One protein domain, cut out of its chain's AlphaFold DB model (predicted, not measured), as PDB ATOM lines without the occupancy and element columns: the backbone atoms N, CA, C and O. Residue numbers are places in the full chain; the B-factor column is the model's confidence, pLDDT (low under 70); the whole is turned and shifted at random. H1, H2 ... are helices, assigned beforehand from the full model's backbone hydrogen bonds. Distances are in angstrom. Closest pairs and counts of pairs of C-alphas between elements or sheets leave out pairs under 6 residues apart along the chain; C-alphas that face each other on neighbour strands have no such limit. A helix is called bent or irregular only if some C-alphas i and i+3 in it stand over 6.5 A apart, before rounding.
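What this domain is: This is residues 2 to 70 and 447 to 476 of the 1210 residues of the protein "PMT_2 domain-containing protein" of Chloroflexi bacterium (UniProt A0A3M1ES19). Long, kinked H3 stands between H2, its partner in a loose helical hairpin, and H4, which meets H3 around the kink and splays away as a V, residues 461 to 476 sticking out. The 99 printed residues include four named helices, H1 to H4 in order, and no named strand: all helix. The whole is loose, radius of gyration of the C-alphas 17.3 A, and flat, 48 by 43 by 20 A.

Where its parts are: H3, residues 38 to 68, 38.9 A, begins at C-alpha (138.419, 127.036, 106.325). It is irregular: C-alphas 64 and 67 are 7.4 A apart. H4 is residues 447 to 476, 42.5 A, ending at (121.596, 152.660, 119.002); H2, 8 to 26, 26.9 A; H1, 2 to 5, 5.4 A.

How they stand to each other: H3, the hub, kinks 72 degrees near residue 56. Its residues 50 to 61 touch H4 residues 447 to 460, closest C-alphas Val 57 and Gly 449, 3.7 A, at a shallow tilt of 29 degrees, opposite ways. H2 residues 22 to 26 touch H3 residues 38 to 44, closest C-alphas Leu 26 and Ala 41, 6.5 A, at a shallow 17 degrees, opposite ways. H1 only just touches H3, with 3 pairs of C-alphas within 8 A, closest Phe 3 and Ile 55, 7.0 A; it touches H2 only at the corner, closest C-alphas Phe 3 and Ala 11, 5.0 A. H4 is apart from H1 and H2. Every O i to N i+4 pair is within hydrogen-bond range in H2 and H4, 22 of 27 in H3; H1 is too short for one.

The domain as a whole: The C-alphas farthest apart, Ser 70 and Arg 476, are 56.0 A apart. Residues 71 to 446 are not printed; C-alphas 70 and 447 are 24.5 A apart across the cut. The link H2 to H3 is long, 11 residues. Mean pLDDT of the printed part is 78.4; residues 29 to 34 and 465 to 476 are among those under 70.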
ATOM      1  N   LEU A   2     153.951 142.608 121.764       66.94
ATOM      2  CA  LEU A   2     155.114 141.935 122.390       66.94
ATOM      3  C   LEU A   2     156.386 141.908 121.522       66.94
ATOM      4  O   LEU A   2     157.485 141.966 122.058       66.94
ATOM      5  N   PHE A   3     156.246 141.906 120.195       70.69
ATOM      6  CA  PHE A   3     157.373 142.029 119.261       70.69
ATOM      7  C   PHE A   3     158.217 143.305 119.479       70.69
ATOM      8  O   PHE A   3     159.441 143.258 119.414       70.69
ATOM      9  N   PHE A   4     157.569 144.421 119.832       73.19
ATOM     10  CA  PHE A   4     158.213 145.719 120.063       73.19
ATOM     11  C   PHE A   4     158.888 145.842 121.434       73.19
ATOM     12  O   PHE A   4     159.517 146.854 121.713       73.19
ATOM     13  N   SER A   5     158.797 144.819 122.292       69.19
ATOM     14  CA  SER A   5     159.458 144.816 123.608       69.19
ATOM     15  C   SER A   5     160.989 144.712 123.528       69.19
ATOM     16  O   SER A   5     161.657 144.700 124.556       69.19
ATOM     17  N   GLY A   6     161.556 144.583 122.323       62.78
ATOM     18  CA  GLY A   6     163.000 144.475 122.091       62.78
ATOM     19  C   GLY A   6     163.591 143.100 122.422       62.78
ATOM     20  O   GLY A   6     164.667 142.762 121.939       62.78
ATOM     21  N   ASN A   7     162.876 142.256 123.175       71.06
ATOM     22  CA  ASN A   7     163.314 140.907 123.507       71.06
ATOM     23  C   ASN A   7     162.731 139.870 122.535       71.06
ATOM     24  O   ASN A   7     161.566 139.473 122.617       71.06
ATOM     25  N   VAL A   8     163.578 139.393 121.623       69.00
ATOM     26  CA  VAL A   8     163.176 138.501 120.522       69.00
ATOM     27  C   VAL A   8     162.640 137.139 121.010       69.00
ATOM     28  O   VAL A   8     161.870 136.502 120.297       69.00
ATOM     29  N   TYR A   9     162.956 136.701 122.239       74.56
ATOM     30  CA  TYR A   9     162.434 135.438 122.796       74.56
ATOM     31  C   TYR A   9     160.904 135.400 122.788       74.56
ATOM     32  O   TYR A   9     160.302 134.435 122.322       74.56
ATOM     33  N   TYR A  10     160.268 136.480 123.247       79.50
ATOM     34  CA  TYR A  10     158.812 136.539 123.322       79.50
ATOM     35  C   TYR A  10     158.173 136.534 121.936       79.50
ATOM     36  O   TYR A  10     157.118 135.928 121.770       79.50
ATOM     37  N   ALA A  11     158.814 137.149 120.941       75.12
ATOM     38  CA  ALA A  11     158.347 137.117 119.560       75.12
ATOM     39  C   ALA A  11     158.302 135.686 119.004       75.12
ATOM     40  O   ALA A  11     157.296 135.297 118.413       75.12
ATOM     41  N   TYR A  12     159.343 134.885 119.240       77.56
ATOM     42  CA  TYR A  12     159.357 133.493 118.795       77.56
ATOM     43  C   TYR A  12     158.393 132.608 119.572       77.56
ATOM     44  O   TYR A  12     157.664 131.825 118.966       77.56
ATOM     45  N   TYR A  13     158.329 132.758 120.896       84.62
ATOM     46  CA  TYR A  13     157.336 132.052 121.704       84.62
ATOM     47  C   TYR A  13     155.921 132.324 121.207       84.62
ATOM     48  O   TYR A  13     155.132 131.391 121.081       84.62
ATOM     49  N   MET A  14     155.625 133.555 120.788       83.56
ATOM     50  CA  MET A  14     154.330 133.886 120.205       83.56
ATOM     51  C   MET A  14     154.014 133.081 118.934       83.56
ATOM     52  O   MET A  14     152.856 132.743 118.722       83.56
ATOM     53  N   LEU A  15     155.004 132.721 118.108       82.38
ATOM     54  CA  LEU A  15     154.768 131.859 116.940       82.38
ATOM     55  C   LEU A  15     154.300 130.462 117.361       82.38
ATOM     56  O   LEU A  15     153.339 129.950 116.786       82.38
ATOM     57  N   PHE A  16     154.908 129.877 118.398       85.75
ATOM     58  CA  PHE A  16     154.447 128.605 118.965       85.75
ATOM     59  C   PHE A  16     153.042 128.731 119.559       85.75
ATOM     60  O   PHE A  16     152.191 127.878 119.311       85.75
ATOM     61  N   VAL A  17     152.762 129.825 120.276       88.88
ATOM     62  CA  VAL A  17     151.430 130.109 120.835       88.88
ATOM     63  C   VAL A  17     150.376 130.240 119.732       88.88
ATOM     64  O   VAL A  17     149.299 129.660 119.849       88.88
ATOM     65  N   ILE A  18     150.677 130.953 118.641       86.31
ATOM     66  CA  ILE A  18     149.791 131.086 117.473       86.31
ATOM     67  C   ILE A  18     149.590 129.731 116.797       86.31
ATOM     68  O   ILE A  18     148.457 129.382 116.472       86.31
ATOM     69  N   GLY A  19     150.655 128.948 116.608       87.50
ATOM     70  CA  GLY A  19     150.570 127.599 116.049       87.50
ATOM     71  C   GLY A  19     149.650 126.702 116.876       87.50
ATOM     72  O   GLY A  19     148.741 126.073 116.333       87.50
ATOM     73  N   LEU A  20     149.811 126.724 118.202       89.50
ATOM     74  CA  LEU A  20     148.955 125.994 119.129       89.50
ATOM     75  C   LEU A  20     147.503 126.491 119.083       89.50
ATOM     76  O   LEU A  20     146.567 125.689 119.066       89.50
ATOM     77  N   TYR A  21     147.301 127.806 119.020       90.00
ATOM     78  CA  TYR A  21     145.978 128.406 118.890       90.00
ATOM     79  C   TYR A  21     145.292 127.955 117.600       90.00
ATOM     80  O   TYR A  21     144.152 127.493 117.635       90.00
ATOM     81  N   CYS A  22     145.992 128.024 116.466       87.12
ATOM     82  CA  CYS A  22     145.503 127.562 115.173       87.12
ATOM     83  C   CYS A  22     145.169 126.068 115.207       87.12
ATOM     84  O   CYS A  22     144.090 125.689 114.753       87.12
ATOM     85  N   LEU A  23     146.026 125.232 115.802       88.00
ATOM     86  CA  LEU A  23     145.777 123.800 115.962       88.00
ATOM     87  C   LEU A  23     144.465 123.547 116.723       88.00
ATOM     88  O   LEU A  23     143.590 122.838 116.230       88.00
ATOM     89  N   VAL A  24     144.278 124.185 117.881       89.38
ATOM     90  CA  VAL A  24     143.081 123.995 118.720       89.38
ATOM     91  C   VAL A  24     141.819 124.604 118.087       89.38
ATOM     92  O   VAL A  24     140.717 124.059 118.208       89.38
ATOM     93  N   MET A  25     141.947 125.740 117.396       85.62
ATOM     94  CA  MET A  25     140.800 126.498 116.887       85.62
ATOM     95  C   MET A  25     140.341 126.070 115.495       85.62
ATOM     96  O   MET A  25     139.136 126.167 115.221       85.62
ATOM     97  N   LEU A  26     141.247 125.590 114.639       84.69
ATOM     98  CA  LEU A  26     140.951 125.190 113.262       84.69
ATOM     99  C   LEU A  26     140.654 123.700 113.131       84.69
ATOM    100  O   LEU A  26     139.741 123.349 112.381       84.69
ATOM    101  N   VAL A  27     141.351 122.840 113.880       82.25
ATOM    102  CA  VAL A  27     141.148 121.391 113.795       82.25
ATOM    103  C   VAL A  27     139.842 120.997 114.494       82.25
ATOM    104  O   VAL A  27     139.489 121.445 115.592       82.25
ATOM    105  N   ARG A  28     139.047 120.175 113.816       75.19
ATOM    106  CA  ARG A  28     137.850 119.532 114.346       75.19
ATOM    107  C   ARG A  28     137.980 118.035 114.111       75.19
ATOM    108  O   ARG A  28     137.956 117.586 112.970       75.19
ATOM    109  N   PHE A  29     138.030 117.260 115.187       66.56
ATOM    110  CA  PHE A  29     137.846 115.816 115.100       66.56
ATOM    111  C   PHE A  29     136.364 115.540 114.804       66.56
ATOM    112  O   PHE A  29     135.500 115.713 115.663       66.56
ATOM    113  N   ARG A  30     136.063 115.226 113.541       67.06
ATOM    114  CA  ARG A  30     134.738 114.853 113.019       67.06
ATOM    115  C   ARG A  30     134.892 113.608 112.158       67.06
ATOM    116  O   ARG A  30     135.928 113.434 111.540       67.06
ATOM    117  N   SER A  31     133.857 112.783 112.051       67.75
ATOM    118  CA  SER A  31     133.922 111.506 111.319       67.75
ATOM    119  C   SER A  31     134.043 111.645 109.790       67.75
ATOM    120  O   SER A  31     134.271 110.652 109.111       67.75
ATOM    121  N   ARG A  32     133.863 112.851 109.224       58.44
ATOM    122  CA  ARG A  32     133.987 113.141 107.782       58.44
ATOM    123  C   ARG A  32     134.645 114.505 107.544       58.44
ATOM    124  O   ARG A  32     134.437 115.436 108.326       58.44
ATOM    125  N   ALA A  33     135.399 114.609 106.448       60.88
ATOM    126  CA  ALA A  33     136.076 115.828 106.005       60.88
ATOM    127  C   ALA A  33     135.081 116.966 105.652       60.88
ATOM    128  O   ALA A  33     133.968 116.676 105.211       60.88
ATOM    129  N   PRO A  34     135.463 118.253 105.811       57.72
ATOM    130  CA  PRO A  34     136.789 118.731 106.207       57.72
ATOM    131  C   PRO A  34     136.998 118.764 107.729       57.72
ATOM    132  O   PRO A  34     136.161 119.244 108.497       57.72
ATOM    133  N   PHE A  35     138.179 118.305 108.149       72.25
ATOM    134  CA  PHE A  35     138.663 118.389 109.532       72.25
ATOM    135  C   PHE A  35     139.116 119.808 109.917       72.25
ATOM    136  O   PHE A  35     139.355 120.076 111.091       72.25
ATOM    137  N   VAL A  36     139.223 120.725 108.948       77.31
ATOM    138  CA  VAL A  36     139.680 122.110 109.126       77.31
ATOM    139  C   VAL A  36     138.541 123.086 108.827       77.31
ATOM    140  O   VAL A  36     137.863 122.982 107.805       77.31
ATOM    141  N   ASP A  37     138.329 124.054 109.718       78.81
ATOM    142  CA  ASP A  37     137.372 125.148 109.519       78.81
ATOM    143  C   ASP A  37     137.975 126.255 108.634       78.81
ATOM    144  O   ASP A  37     138.567 127.215 109.130       78.81
ATOM    145  N   TRP A  38     137.831 126.118 107.312       77.62
ATOM    146  CA  TRP A  38     138.419 127.036 106.325       77.62
ATOM    147  C   TRP A  38     137.937 128.490 106.437       77.62
ATOM    148  O   TRP A  38     138.697 129.412 106.149       77.62
ATOM    149  N   ASN A  39     136.718 128.727 106.930       74.44
ATOM    150  CA  ASN A  39     136.220 130.087 107.160       74.44
ATOM    151  C   ASN A  39     136.964 130.765 108.314       74.44
ATOM    152  O   ASN A  39     137.356 131.926 108.211       74.44
ATOM    153  N   ARG A  40     137.185 130.039 109.418       76.31
ATOM    154  CA  ARG A  40     138.024 130.537 110.516       76.31
ATOM    155  C   ARG A  40     139.480 130.665 110.087       76.31
ATOM    156  O   ARG A  40     140.118 131.636 110.477       76.31
ATOM    157  N   ALA A  41     139.977 129.743 109.263       78.75
ATOM    158  CA  ALA A  41     141.334 129.805 108.728       78.75
ATOM    159  C   ALA A  41     141.553 131.084 107.909       78.75
ATOM    160  O   ALA A  41     142.540 131.773 108.135       78.75
ATOM    161  N   GLY A  42     140.601 131.463 107.048       76.31
ATOM    162  CA  GLY A  42     140.665 132.718 106.293       76.31
ATOM    163  C   GLY A  42     140.719 133.962 107.188       76.31
ATOM    164  O   GLY A  42     141.522 134.858 106.947       76.31
ATOM    165  N   VAL A  43     139.927 134.004 108.267       79.06
ATOM    166  CA  VAL A  43     139.968 135.121 109.233       79.06
ATOM    167  C   VAL A  43     141.309 135.174 109.966       79.06
ATOM    168  O   VAL A  43     141.903 136.244 110.069       79.06
ATOM    169  N   LEU A  44     141.809 134.032 110.448       81.06
ATOM    170  CA  LEU A  44     143.104 133.972 111.130       81.06
ATOM    171  C   LEU A  44     144.267 134.313 110.195       81.06
ATOM    172  O   LEU A  44     145.215 134.952 110.636       81.06
ATOM    173  N   LEU A  45     144.172 133.960 108.911       82.62
ATOM    174  CA  LEU A  45     145.144 134.347 107.895       82.62
ATOM    175  C   LEU A  45     145.180 135.869 107.722       82.62
ATOM    176  O   LEU A  45     146.256 136.453 107.781       82.62
ATOM    177  N   VAL A  46     144.024 136.526 107.576       81.44
ATOM    178  CA  VAL A  46     143.953 137.995 107.467       81.44
ATOM    179  C   VAL A  46     144.518 138.668 108.719       81.44
ATOM    180  O   VAL A  46     145.331 139.583 108.608       81.44
ATOM    181  N   VAL A  47     144.142 138.188 109.909       83.25
ATOM    182  CA  VAL A  47     144.690 138.690 111.181       83.25
ATOM    183  C   VAL A  47     146.207 138.488 111.239       83.25
ATOM    184  O   VAL A  47     146.924 139.402 111.637       83.25
ATOM    185  N   GLY A  48     146.704 137.329 110.805       84.19
ATOM    186  CA  GLY A  48     148.130 137.023 110.731       84.19
ATOM    187  C   GLY A  48     148.884 137.952 109.780       84.19
ATOM    188  O   GLY A  48     149.909 138.507 110.165       84.19
ATOM    189  N   VAL A  49     148.354 138.191 108.576       86.75
ATOM    190  CA  VAL A  49     148.939 139.112 107.587       86.75
ATOM    191  C   VAL A  49     148.989 140.538 108.130       86.75
ATOM    192  O   VAL A  49     150.027 141.186 108.029       86.75
ATOM    193  N   LEU A  50     147.912 141.021 108.756       86.88
ATOM    194  CA  LEU A  50     147.897 142.348 109.377       86.88
ATOM    195  C   LEU A  50     148.875 142.435 110.552       86.88
ATOM    196  O   LEU A  50     149.576 143.434 110.683       86.88
ATOM    197  N   ALA A  51     148.972 141.393 111.379       85.44
ATOM    198  CA  ALA A  51     149.910 141.351 112.495       85.44
ATOM    199  C   ALA A  51     151.369 141.380 112.017       85.44
ATOM    200  O   ALA A  51     152.140 142.195 112.522       85.44
ATOM    201  N   ILE A  52     151.726 140.552 111.024       88.25
ATOM    202  CA  ILE A  52     153.044 140.550 110.364       88.25
ATOM    203  C   ILE A  52     153.313 141.918 109.733       88.25
ATOM    204  O   ILE A  52     154.397 142.470 109.901       88.25
ATOM    205  N   GLY A  53     152.307 142.489 109.067       89.12
ATOM    206  CA  GLY A  53     152.381 143.814 108.470       89.12
ATOM    207  C   GLY A  53     152.701 144.888 109.506       89.12
ATOM    208  O   GLY A  53     153.659 145.626 109.333       89.12
ATOM    209  N   ILE A  54     151.980 144.926 110.633       90.00
ATOM    210  CA  ILE A  54     152.209 145.891 111.722       90.00
ATOM    211  C   ILE A  54     153.637 145.799 112.261       90.00
ATOM    212  O   ILE A  54     154.236 146.833 112.551       90.00
ATOM    213  N   ILE A  55     154.206 144.599 112.382       88.62
ATOM    214  CA  ILE A  55     155.566 144.421 112.911       88.62
ATOM    215  C   ILE A  55     156.665 144.537 111.846       88.62
ATOM    216  O   ILE A  55     157.841 144.470 112.200       88.62
ATOM    217  N   ALA A  56     156.321 144.750 110.571       91.25
ATOM    218  CA  ALA A  56     157.269 144.793 109.456       91.25
ATOM    219  C   ALA A  56     158.403 145.813 109.657       91.25
ATOM    220  O   ALA A  56     159.546 145.523 109.305       91.25
ATOM    221  N   VAL A  57     158.119 146.962 110.282       91.12
ATOM    222  CA  VAL A  57     159.093 148.019 110.616       91.12
ATOM    223  C   VAL A  57     160.290 147.525 111.427       91.12
ATOM    224  O   VAL A  57     161.384 148.057 111.278       91.12
ATOM    225  N   GLN A  58     160.109 146.491 112.248       87.12
ATOM    226  CA  GLN A  58     161.182 145.873 113.026       87.12
ATOM    227  C   GLN A  58     161.526 144.471 112.496       87.12
ATOM    228  O   GLN A  58     162.682 144.065 112.564       87.12
ATOM    229  N   LEU A  59     160.563 143.745 111.915       86.50
ATOM    230  CA  LEU A  59     160.768 142.403 111.367       86.50
ATOM    231  C   LEU A  59     161.683 142.406 110.139       86.50
ATOM    232  O   LEU A  59     162.567 141.563 110.064       86.50
ATOM    233  N   LEU A  60     161.505 143.330 109.190       90.81
ATOM    234  CA  LEU A  60     162.342 143.352 107.987       90.81
ATOM    235  C   LEU A  60     163.806 143.701 108.299       90.81
ATOM    236  O   LEU A  60     164.673 142.968 107.825       90.81
ATOM    237  N   PRO A  61     164.112 144.728 109.123       88.38
ATOM    238  CA  PRO A  61     165.477 144.931 109.604       88.38
ATOM    239  C   PRO A  61     166.024 143.712 110.346       88.38
ATOM    240  O   PRO A  61     167.150 143.302 110.097       88.38
ATOM    241  N   LEU A  62     165.226 143.082 111.219       82.94
ATOM    242  CA  LEU A  62     165.659 141.886 111.941       82.94
ATOM    243  C   LEU A  62     166.053 140.755 110.984       82.94
ATOM    244  O   LEU A  62     167.065 140.108 111.216       82.94
ATOM    245  N   VAL A  63     165.286 140.531 109.913       85.44
ATOM    246  CA  VAL A  63     165.598 139.524 108.886       85.44
ATOM    247  C   VAL A  63     166.872 139.885 108.116       85.44
ATOM    248  O   VAL A  63     167.696 139.005 107.885       85.44
ATOM    249  N   GLU A  64     167.071 141.158 107.757       87.44
ATOM    250  CA  GLU A  64     168.295 141.628 107.083       87.44
ATOM    251  C   GLU A  64     169.545 141.433 107.959       87.44
ATOM    252  O   GLU A  64     170.589 140.990 107.476       87.44
ATOM    253  N   PHE A  65     169.436 141.715 109.259       81.88
ATOM    254  CA  PHE A  65     170.554 141.604 110.197       81.88
ATOM    255  C   PHE A  65     170.714 140.210 110.811       81.88
ATOM    256  O   PHE A  65     171.763 139.938 111.385       81.88
ATOM    257  N   TRP A  66     169.741 139.307 110.654       77.81
ATOM    258  CA  TRP A  66     169.754 137.964 111.248       77.81
ATOM    259  C   TRP A  66     171.060 137.180 111.031       77.81
ATOM    260  O   TRP A  66     171.572 136.640 112.009       77.81
ATOM    261  N   PRO A  67     171.668 137.156 109.823       77.81
ATOM    262  CA  PRO A  67     172.925 136.432 109.598       77.81
ATOM    263  C   PRO A  67     174.119 136.969 110.402       77.81
ATOM    264  O   PRO A  67     175.132 136.289 110.511       77.81
ATOM    265  N   HIS A  68     174.010 138.186 110.937       73.56
ATOM    266  CA  HIS A  68     175.071 138.898 111.646       73.56
ATOM    267  C   HIS A  68     174.896 138.858 113.172       73.56
ATOM    268  O   HIS A  68     175.734 139.376 113.903       73.56
ATOM    269  N   ILE A  69     173.802 138.270 113.668       70.62
ATOM    270  CA  ILE A  69     173.475 138.220 115.095       70.62
ATOM    271  C   ILE A  69     173.582 136.770 115.568       70.62
ATOM    272  O   ILE A  69     172.684 135.965 115.337       70.62
ATOM    273  N   SER A  70     174.651 136.436 116.294       63.81
ATOM    274  CA  SER A  70     174.787 135.142 116.976       63.81
ATOM    275  C   SER A  70     174.715 135.311 118.492       63.81
ATOM    276  O   SER A  70     175.474 136.091 119.075       63.81
ATOM    277  N   LYS A 447     162.721 151.305 105.908       91.62
ATOM    278  CA  LYS A 447     161.776 152.169 105.174       91.62
ATOM    279  C   LYS A 447     160.609 151.371 104.598       91.62
ATOM    280  O   LYS A 447     159.461 151.795 104.716       91.62
ATOM    281  N   LEU A 448     160.900 150.211 104.009       94.06
ATOM    282  CA  LEU A 448     159.880 149.301 103.496       94.06
ATOM    283  C   LEU A 448     159.005 148.763 104.634       94.06
ATOM    284  O   LEU A 448     157.779 148.775 104.534       94.06
ATOM    285  N   GLY A 449     159.631 148.354 105.736       92.25
ATOM    286  CA  GLY A 449     158.942 147.862 106.919       92.25
ATOM    287  C   GLY A 449     158.024 148.920 107.518       92.25
ATOM    288  O   GLY A 449     156.874 148.623 107.812       92.25
ATOM    289  N   LEU A 450     158.488 150.167 107.620       93.12
ATOM    290  CA  LEU A 450     157.692 151.302 108.079       93.12
ATOM    291  C   LEU A 450     156.460 151.522 107.194       93.12
ATOM    292  O   LEU A 450     155.359 151.671 107.717       93.12
ATOM    293  N   ALA A 451     156.620 151.505 105.868       91.25
ATOM    294  CA  ALA A 451     155.501 151.668 104.941       91.25
ATOM    295  C   ALA A 451     154.453 150.548 105.099       91.25
ATOM    296  O   ALA A 451     153.258 150.830 105.197       91.25
ATOM    297  N   ILE A 452     154.898 149.288 105.187       93.38
ATOM    298  CA  ILE A 452     154.019 148.126 105.389       93.38
ATOM    299  C   ILE A 452     153.317 148.204 106.752       93.38
ATOM    300  O   ILE A 452     152.107 147.994 106.829       93.38
ATOM    301  N   SER A 453     154.045 148.562 107.811       91.62
ATOM    302  CA  SER A 453     153.496 148.749 109.155       91.62
ATOM    303  C   SER A 453     152.431 149.831 109.202       91.62
ATOM    304  O   SER A 453     151.371 149.605 109.782       91.62
ATOM    305  N   LEU A 454     152.673 150.981 108.568       89.06
ATOM    306  CA  LEU A 454     151.696 152.067 108.492       89.06
ATOM    307  C   LEU A 454     150.441 151.629 107.735       89.06
ATOM    308  O   LEU A 454     149.332 151.868 108.210       89.06
ATOM    309  N   LEU A 455     150.595 150.935 106.605       89.06
ATOM    310  CA  LEU A 455     149.462 150.416 105.840       89.06
ATOM    311  C   LEU A 455     148.650 149.391 106.643       89.06
ATOM    312  O   LEU A 455     147.429 149.499 106.731       89.06
ATOM    313  N   ALA A 456     149.312 148.418 107.270       89.50
ATOM    314  CA  ALA A 456     148.649 147.398 108.076       89.50
ATOM    315  C   ALA A 456     147.953 148.005 109.309       89.50
ATOM    316  O   ALA A 456     146.840 147.600 109.658       89.50
ATOM    317  N   LEU A 457     148.564 149.019 109.934       88.62
ATOM    318  CA  LEU A 457     147.968 149.769 111.037       88.62
ATOM    319  C   LEU A 457     146.715 150.523 110.585       88.62
ATOM    320  O   LEU A 457     145.684 150.421 111.245       88.62
ATOM    321  N   LEU A 458     146.773 151.226 109.450       83.00
ATOM    322  CA  LEU A 458     145.619 151.921 108.873       83.00
ATOM    323  C   LEU A 458     144.473 150.954 108.563       83.00
ATOM    324  O   LEU A 458     143.329 151.233 108.916       83.00
ATOM    325  N   LEU A 459     144.774 149.794 107.971       83.38
ATOM    326  CA  LEU A 459     143.780 148.750 107.705       83.38
ATOM    327  C   LEU A 459     143.160 148.218 109.001       83.38
ATOM    328  O   LEU A 459     141.944 148.075 109.095       83.38
ATOM    329  N   THR A 460     143.978 147.980 110.025       83.75
ATOM    330  CA  THR A 460     143.518 147.477 111.327       83.75
ATOM    331  C   THR A 460     142.647 148.499 112.054       83.75
ATOM    332  O   THR A 460     141.601 148.149 112.595       83.75
ATOM    333  N   LEU A 461     143.040 149.775 112.031       77.56
ATOM    334  CA  LEU A 461     142.242 150.875 112.571       77.56
ATOM    335  C   LEU A 461     140.927 151.032 111.807       77.56
ATOM    336  O   LEU A 461     139.887 151.207 112.436       77.56
ATOM    337  N   GLY A 462     140.952 150.902 110.479       75.12
ATOM    338  CA  GLY A 462     139.746 150.878 109.654       75.12
ATOM    339  C   GLY A 462     138.779 149.779 110.095       75.12
ATOM    340  O   GLY A 462     137.615 150.068 110.362       75.12
ATOM    341  N   LEU A 463     139.277 148.551 110.276       77.56
ATOM    342  CA  LEU A 463     138.480 147.420 110.765       77.56
ATOM    343  C   LEU A 463     137.913 147.673 112.173       77.56
ATOM    344  O   LEU A 463     136.719 147.478 112.403       77.56
ATOM    345  N   LEU A 464     138.726 148.179 113.104       73.19
ATOM    346  CA  LEU A 464     138.280 148.504 114.466       73.19
ATOM    347  C   LEU A 464     137.186 149.575 114.478       73.19
ATOM    348  O   LEU A 464     136.196 149.437 115.195       73.19
ATOM    349  N   VAL A 465     137.339 150.628 113.673       67.69
ATOM    350  CA  VAL A 465     136.331 151.685 113.540       67.69
ATOM    351  C   VAL A 465     135.031 151.119 112.972       67.69
ATOM    352  O   VAL A 465     133.962 151.494 113.450       67.69
ATOM    353  N   THR A 466     135.093 150.195 112.009       65.12
ATOM    354  CA  THR A 466     133.883 149.564 111.454       65.12
ATOM    355  C   THR A 466     133.161 148.674 112.462       65.12
ATOM    356  O   THR A 466     131.939 148.768 112.578       65.12
ATOM    357  N   ASP A 467     133.891 147.884 113.253       67.31
ATOM    358  CA  ASP A 467     133.298 147.074 114.321       67.31
ATOM    359  C   ASP A 467     132.675 147.968 115.403       67.31
ATOM    360  O   ASP A 467     131.545 147.733 115.833       67.31
ATOM    361  N   LEU A 468     133.356 149.054 115.784       61.22
ATOM    362  CA  LEU A 468     132.830 150.053 116.718       61.22
ATOM    363  C   LEU A 468     131.569 150.736 116.182       61.22
ATOM    364  O   LEU A 468     130.632 150.956 116.946       61.22
ATOM    365  N   GLN A 469     131.513 151.067 114.891       62.06
ATOM    366  CA  GLN A 469     130.328 151.656 114.266       62.06
ATOM    367  C   GLN A 469     129.154 150.674 114.236       62.06
ATOM    368  O   GLN A 469     128.039 151.068 114.574       62.06
ATOM    369  N   TYR A 470     129.397 149.405 113.906       64.06
ATOM    370  CA  TYR A 470     128.372 148.361 113.908       64.06
ATOM    371  C   TYR A 470     127.828 148.083 115.317       64.06
ATOM    372  O   TYR A 470     126.613 148.053 115.524       64.06
ATOM    373  N   GLU A 471     128.707 147.947 116.314       57.19
ATOM    374  CA  GLU A 471     128.313 147.808 117.721       57.19
ATOM    375  C   GLU A 471     127.574 149.059 118.211       57.19
ATOM    376  O   GLU A 471     126.555 148.962 118.895       57.19
ATOM    377  N   TRP A 472     128.013 150.251 117.801       49.69
ATOM    378  CA  TRP A 472     127.323 151.494 118.122       49.69
ATOM    379  C   TRP A 472     125.940 151.572 117.476       49.69
ATOM    380  O   TRP A 472     125.002 152.049 118.109       49.69
ATOM    381  N   GLU A 473     125.764 151.076 116.253       61.53
ATOM    382  CA  GLU A 473     124.460 150.969 115.599       61.53
ATOM    383  C   GLU A 473     123.554 149.938 116.271       61.53
ATOM    384  O   GLU A 473     122.377 150.232 116.480       61.53
ATOM    385  N   GLN A 474     124.086 148.795 116.707       54.09
ATOM    386  CA  GLN A 474     123.354 147.816 117.517       54.09
ATOM    387  C   GLN A 474     122.928 148.397 118.865       54.09
ATOM    388  O   GLN A 474     121.778 148.248 119.275       54.09
ATOM    389  N   VAL A 475     123.825 149.109 119.547       50.16
ATOM    390  CA  VAL A 475     123.521 149.833 120.785       50.16
ATOM    391  C   VAL A 475     122.473 150.905 120.511       50.16
ATOM    392  O   VAL A 475     121.518 151.025 121.265       50.16
ATOM    393  N   ARG A 476     122.569 151.636 119.400       52.50
ATOM    394  CA  ARG A 476     121.596 152.660 119.002       52.50
ATOM    395  C   ARG A 476     120.236 152.064 118.647       52.50
ATOM    396  O   ARG A 476     119.228 152.691 118.945       52.50
TER     397      ARG A 476